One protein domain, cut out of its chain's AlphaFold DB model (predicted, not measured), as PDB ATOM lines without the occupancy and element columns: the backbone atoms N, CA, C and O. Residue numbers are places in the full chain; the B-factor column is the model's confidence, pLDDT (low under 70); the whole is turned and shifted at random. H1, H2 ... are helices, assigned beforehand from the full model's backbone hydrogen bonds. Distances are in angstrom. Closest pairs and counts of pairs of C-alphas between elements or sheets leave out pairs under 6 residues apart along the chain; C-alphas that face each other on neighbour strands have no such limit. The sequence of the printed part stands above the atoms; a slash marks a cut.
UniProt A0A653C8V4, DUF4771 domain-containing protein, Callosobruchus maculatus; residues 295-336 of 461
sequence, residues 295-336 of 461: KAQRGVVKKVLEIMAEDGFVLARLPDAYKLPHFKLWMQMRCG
ATOM      1  N   LYS A 295     -24.232  14.596  13.215       89.81
ATOM      2  CA  LYS A 295     -25.503  13.856  13.205       89.81
ATOM      3  C   LYS A 295     -26.472  14.409  14.253       89.81
ATOM      4  O   LYS A 295     -27.650  14.583  13.953       89.81
ATOM      5  N   ALA A 296     -25.963  14.742  15.439       90.56
ATOM      6  CA  ALA A 296     -26.751  15.337  16.510       90.56
ATOM      7  C   ALA A 296     -27.198  16.761  16.146       90.56
ATOM      8  O   ALA A 296     -28.373  17.084  16.304       90.56
ATOM      9  N   GLN A 297     -26.317  17.576  15.549       89.69
ATOM     10  CA  GLN A 297     -26.681  18.903  15.030       89.69
ATOM     11  C   GLN A 297     -27.829  18.825  14.022       89.69
ATOM     12  O   GLN A 297     -28.793  19.580  14.125       89.69
ATOM     13  N   ARG A 298     -27.762  17.880  13.075       90.56
ATOM     14  CA  ARG A 298     -28.842  17.665  12.103       90.56
ATOM     15  C   ARG A 298     -30.146  17.236  12.766       90.56
ATOM     16  O   ARG A 298     -31.199  17.727  12.371       90.56
ATOM     17  N   GLY A 299     -30.080  16.359  13.768       92.75
ATOM     18  CA  GLY A 299     -31.252  15.950  14.543       92.75
ATOM     19  C   GLY A 299     -31.924  17.131  15.248       92.75
ATOM     20  O   GLY A 299     -33.141  17.277  15.171       92.75
ATOM     21  N   VAL A 300     -31.129  18.011  15.859       91.69
ATOM     22  CA  VAL A 300     -31.616  19.233  16.515       91.69
ATOM     23  C   VAL A 300     -32.267  20.178  15.506       91.69
ATOM     24  O   VAL A 300     -33.410  20.577  15.703       91.69
ATOM     25  N   VAL A 301     -31.587  20.490  14.398       92.31
ATOM     26  CA  VAL A 301     -32.132  21.372  13.349       92.31
ATOM     27  C   VAL A 301     -33.440  20.816  12.792       92.31
ATOM     28  O   VAL A 301     -34.388  21.572  12.601       92.31
ATOM     29  N   LYS A 302     -33.514  19.501  12.561       94.75
ATOM     30  CA  LYS A 302     -34.725  18.852  12.057       94.75
ATOM     31  C   LYS A 302     -35.911  19.054  13.004       94.75
ATOM     32  O   LYS A 302     -36.940  19.541  12.554       94.75
ATOM     33  N   LYS A 303     -35.739  18.771  14.302       92.50
ATOM     34  CA  LYS A 303     -36.800  18.967  15.307       92.50
ATOM     35  C   LYS A 303     -37.238  20.430  15.403       92.50
ATOM     36  O   LYS A 303     -38.427  20.717  15.430       92.50
ATOM     37  N   VAL A 304     -36.284  21.364  15.406       91.69
ATOM     38  CA  VAL A 304     -36.584  22.805  15.459       91.69
ATOM     39  C   VAL A 304     -37.390  23.250  14.239       91.69
ATOM     40  O   VAL A 304     -38.349  24.002  14.384       91.69
ATOM     41  N   LEU A 305     -37.041  22.769  13.043       92.69
ATOM     42  CA  LEU A 305     -37.790  23.086  11.828       92.69
ATOM     43  C   LEU A 305     -39.188  22.461  11.820       92.69
ATOM     44  O   LEU A 305     -40.110  23.100  11.332       92.69
ATOM     45  N   GLU A 306     -39.374  21.268  12.383       93.69
ATOM     46  CA  GLU A 306     -40.705  20.659  12.529       93.69
ATOM     47  C   GLU A 306     -41.623  21.538  13.398       93.69
ATOM     48  O   GLU A 306     -42.720  21.884  12.968       93.69
ATOM     49  N   ILE A 307     -41.128  22.030  14.537       92.75
ATOM     50  CA  ILE A 307     -41.883  22.938  15.424       92.75
ATOM     51  C   ILE A 307     -42.183  24.271  14.728       92.75
ATOM     52  O   ILE A 307     -43.299  24.781  14.778       92.75
ATOM     53  N   MET A 308     -41.202  24.836  14.020       92.06
ATOM     54  CA  MET A 308     -41.419  26.061  13.245       92.06
ATOM     55  C   MET A 308     -42.423  25.851  12.100       92.06
ATOM     56  O   MET A 308     -43.151  26.774  11.733       92.06
ATOM     57  N   ALA A 309     -42.477  24.658  11.512       94.44
ATOM     58  CA  ALA A 309     -43.460  24.347  10.484       94.44
ATOM     59  C   ALA A 309     -44.884  24.334  11.064       94.44
ATOM     60  O   ALA A 309     -45.797  24.851  10.414       94.44
ATOM     61  N   GLU A 310     -45.063  23.814  12.284       93.00
ATOM     62  CA  GLU A 310     -46.333  23.855  13.027       93.00
ATOM     63  C   GLU A 310     -46.757  25.291  13.373       93.00
ATOM     64  O   GLU A 310     -47.929  25.638  13.240       93.00
ATOM     65  N   ASP A 311     -45.798  26.161  13.703       90.94
ATOM     66  CA  ASP A 311     -46.013  27.599  13.931       90.94
ATOM     67  C   ASP A 311     -46.398  28.390  12.658       90.94
ATOM     68  O   ASP A 311     -46.689  29.588  12.730       90.94
ATOM     69  N   GLY A 312     -46.397  27.750  11.485       92.06
ATOM     70  CA  GLY A 312     -46.784  28.362  10.212       92.06
ATOM     71  C   GLY A 312     -45.631  28.979   9.414       92.06
ATOM     72  O   GLY A 312     -45.877  29.669   8.420       92.06
ATOM     73  N   PHE A 313     -44.367  28.728   9.778       91.06
ATOM     74  CA  PHE A 313     -43.230  29.188   8.977       91.06
ATOM     75  C   PHE A 313     -43.106  28.376   7.677       91.06
ATOM     76  O   PHE A 313     -42.714  27.209   7.668       91.06
ATOM     77  N   VAL A 314     -43.373  29.026   6.540       90.75
ATOM     78  CA  VAL A 314     -43.411  28.382   5.210       90.75
ATOM     79  C   VAL A 314     -42.085  27.713   4.832       90.75
ATOM     80  O   VAL A 314     -42.086  26.613   4.287       90.75
ATOM     81  N   LEU A 315     -40.948  28.343   5.146       85.62
ATOM     82  CA  LEU A 315     -39.623  27.789   4.835       85.62
ATOM     83  C   LEU A 315     -39.315  26.515   5.628       85.62
ATOM     84  O   LEU A 315     -38.618  25.639   5.124       85.62
ATOM     85  N   ALA A 316     -39.842  26.407   6.847       92.12
ATOM     86  CA  ALA A 316     -39.642  25.241   7.697       92.12
ATOM     87  C   ALA A 316     -40.485  24.039   7.233       92.12
ATOM     88  O   ALA A 316     -40.103  22.895   7.447       92.12
ATOM     89  N   ARG A 317     -41.585  24.300   6.512       92.56
ATOM     90  CA  ARG A 317     -42.462  23.281   5.915       92.56
ATOM     91  C   ARG A 317     -41.868  22.605   4.671       92.56
ATOM     92  O   ARG A 317     -42.431  21.629   4.178       92.56
ATOM     93  N   LEU A 318     -40.762  23.118   4.130       90.38
ATOM     94  CA  LEU A 318     -40.115  22.511   2.969       90.38
ATOM     95  C   LEU A 318     -39.534  21.133   3.336       90.38
ATOM     96  O   LEU A 318     -38.868  21.002   4.369       90.38
ATOM     97  N   PRO A 319     -39.737  20.104   2.492       88.31
ATOM     98  CA  PRO A 319     -39.132  18.801   2.721       88.31
ATOM     99  C   PRO A 319     -37.609  18.947   2.736       88.31
ATOM    100  O   PRO A 319     -37.040  19.696   1.943       88.31
ATOM    101  N   ASP A 320     -36.953  18.241   3.656       87.88
ATOM    102  CA  ASP A 320     -35.494  18.245   3.788       87.88
ATOM    103  C   ASP A 320     -34.847  19.625   4.008       87.88
ATOM    104  O   ASP A 320     -33.638  19.781   3.814       87.88
ATOM    105  N   ALA A 321     -35.598  20.617   4.499       87.12
ATOM    106  CA  ALA A 321     -35.059  21.941   4.823       87.12
ATOM    107  C   ALA A 321     -33.848  21.872   5.777       87.12
ATOM    108  O   ALA A 321     -32.901  22.647   5.645       87.12
ATOM    109  N   TYR A 322     -33.815  20.886   6.678       88.25
ATOM    110  CA  TYR A 322     -32.699  20.647   7.602       88.25
ATOM    111  C   TYR A 322     -31.374  20.272   6.910       88.25
ATOM    112  O   TYR A 322     -30.317  20.353   7.537       88.25
ATOM    113  N   LYS A 323     -31.403  19.857   5.633       84.19
ATOM    114  CA  LYS A 323     -30.203  19.547   4.832       84.19
ATOM    115  C   LYS A 323     -29.559  20.794   4.226       84.19
ATOM    116  O   LYS A 323     -28.505  20.679   3.602       84.19
ATOM    117  N   LEU A 324     -30.168  21.974   4.375       81.62
ATOM    118  CA  LEU A 324     -29.610  23.199   3.820       81.62
ATOM    119  C   LEU A 324     -28.262  23.531   4.489       81.62
ATOM    120  O   LEU A 324     -28.170  23.552   5.721       81.62
ATOM    121  N   PRO A 325     -27.221  23.873   3.701       76.75
ATOM    122  CA  PRO A 325     -25.879  24.148   4.225       76.75
ATOM    123  C   PRO A 325     -25.856  25.335   5.199       76.75
ATOM    124  O   PRO A 325     -25.016  25.389   6.094       76.75
ATOM    125  N   HIS A 326     -26.830  26.241   5.079       81.00
ATOM    126  CA  HIS A 326     -27.035  27.377   5.973       81.00
ATOM    127  C   HIS A 326     -27.212  26.948   7.430       81.00
ATOM    128  O   HIS A 326     -26.568  27.509   8.310       81.00
ATOM    129  N   PHE A 327     -28.042  25.935   7.696       84.00
ATOM    130  CA  PHE A 327     -28.281  25.475   9.063       84.00
ATOM    131  C   PHE A 327     -27.071  24.749   9.632       84.00
ATOM    132  O   PHE A 327     -26.715  24.972  10.787       84.00
ATOM    133  N   LYS A 328     -26.396  23.931   8.812       83.38
ATOM    134  CA  LYS A 328     -25.146  23.277   9.216       83.38
ATOM    135  C   LYS A 328     -24.118  24.317   9.640       83.38
ATOM    136  O   LYS A 328     -23.524  24.197  10.709       83.38
ATOM    137  N   LEU A 329     -23.924  25.340   8.819       79.88
ATOM    138  CA  LEU A 329     -22.955  26.365   9.137       79.88
ATOM    139  C   LEU A 329     -23.358  27.186  10.361       79.88
ATOM    140  O   LEU A 329     -22.537  27.427  11.243       79.88
ATOM    141  N   TRP A 330     -24.622  27.593  10.430       83.25
ATOM    142  CA  TRP A 330     -25.154  28.326  11.570       83.25
ATOM    143  C   TRP A 330     -24.915  27.575  12.890       83.25
ATOM    144  O   TRP A 330     -24.437  28.174  13.855       83.25
ATOM    145  N   MET A 331     -25.133  26.255  12.900       87.00
ATOM    146  CA  MET A 331     -24.815  25.392  14.041       87.00
ATOM    147  C   MET A 331     -23.314  25.364  14.344       87.00
ATOM    148  O   MET A 331     -22.923  25.548  15.493       87.00
ATOM    149  N   GLN A 332     -22.458  25.196  13.331       82.50
ATOM    150  CA  GLN A 332     -21.001  25.169  13.516       82.50
ATOM    151  C   GLN A 332     -20.449  26.475  14.102       82.50
ATOM    152  O   GLN A 332     -19.625  26.422  15.015       82.50
ATOM    153  N   MET A 333     -20.930  27.628  13.628       81.31
ATOM    154  CA  MET A 333     -20.537  28.935  14.165       81.31
ATOM    155  C   MET A 333     -20.926  29.068  15.642       81.31
ATOM    156  O   MET A 333     -20.148  29.564  16.452       81.31
ATOM    157  N   ARG A 334     -22.115  28.583  16.016       82.50
ATOM    158  CA  ARG A 334     -22.602  28.626  17.402       82.50
ATOM    159  C   ARG A 334     -21.915  27.612  18.322       82.50
ATOM    160  O   ARG A 334     -21.786  27.889  19.508       82.50
ATOM    161  N   CYS A 335     -21.408  26.502  17.787       84.00
ATOM    162  CA  CYS A 335     -20.512  25.588  18.505       84.00
ATOM    163  C   CYS A 335     -19.115  26.178  18.768       84.00
ATOM    164  O   CYS A 335     -18.258  25.477  19.299       84.00
ATOM    165  N   GLY A 336     -18.840  27.420  18.353       80.50
ATOM    166  CA  GLY A 336     -17.519  28.027  18.497       80.50
ATOM    167  C   GLY A 336     -16.475  27.420  17.560       80.50
ATOM    168  O   GLY A 336     -15.277  27.535  17.817       80.50
TER     169      GLY A 336
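Overview. This is residues 295 to 336 of the 461 residues of the protein "DUF4771 domain-containing protein" of Callosobruchus maculatus (UniProt A0A653C8V4). One long helix, H1, makes one side of a narrow, elongated shape; from its last residue the chain turns and folds back beside it as a long unnamed stretch, residues 311 to 324. A shorter helix, H2, then stands steeply to H1 near the beginning of H1, so that chain runs out along H1 and returns. The printed part has 42 residues with two named helices, H1 then H2, and no named strand; the class is all helix. The whole is compact, with a radius of gyration of the C-alphas of 10.2 A, and it spans 30 by 15 by 15 A, only just elongated.

Along the chain. H1, the longest helix, holds residues 295 to 310 and measures 23.1 A from first to last C-alpha. It begins at C-alpha 295, (-25.503, 13.856, 13.205), and ends at C-alpha 310, (-46.333, 23.855, 13.027). H2 holds residues 325 to 334, 14.3 A from first to last C-alpha, and ends at C-alpha 334, (-22.602, 28.626, 17.402).

Arrangement. H1 touches H2 with residues 297 to 301 alone; 4 pairs of C-alphas are within 8 A. The closest C-alphas of the two helices are those of Gln 297 and Met 331, 6.8 A apart. Their centres are 12.7 A apart. The two run opposite ways at a steep tilt of 69 degrees, only just short of about perpendicular. In both H1 and H2 every O i to N i+4 pair is within hydrogen-bond range.

Size, cuts and confidence. The two C-alphas farthest apart are those of Gly 312 and Gly 336, at 30.4 A. The link from H1 to H2 is long, with 14 residues, and its C-alphas lie 4 to 15 A from the mean of all C-alphas. The printed part has no cut. Its mean pLDDT is 88.2, and no printed residue is under 70.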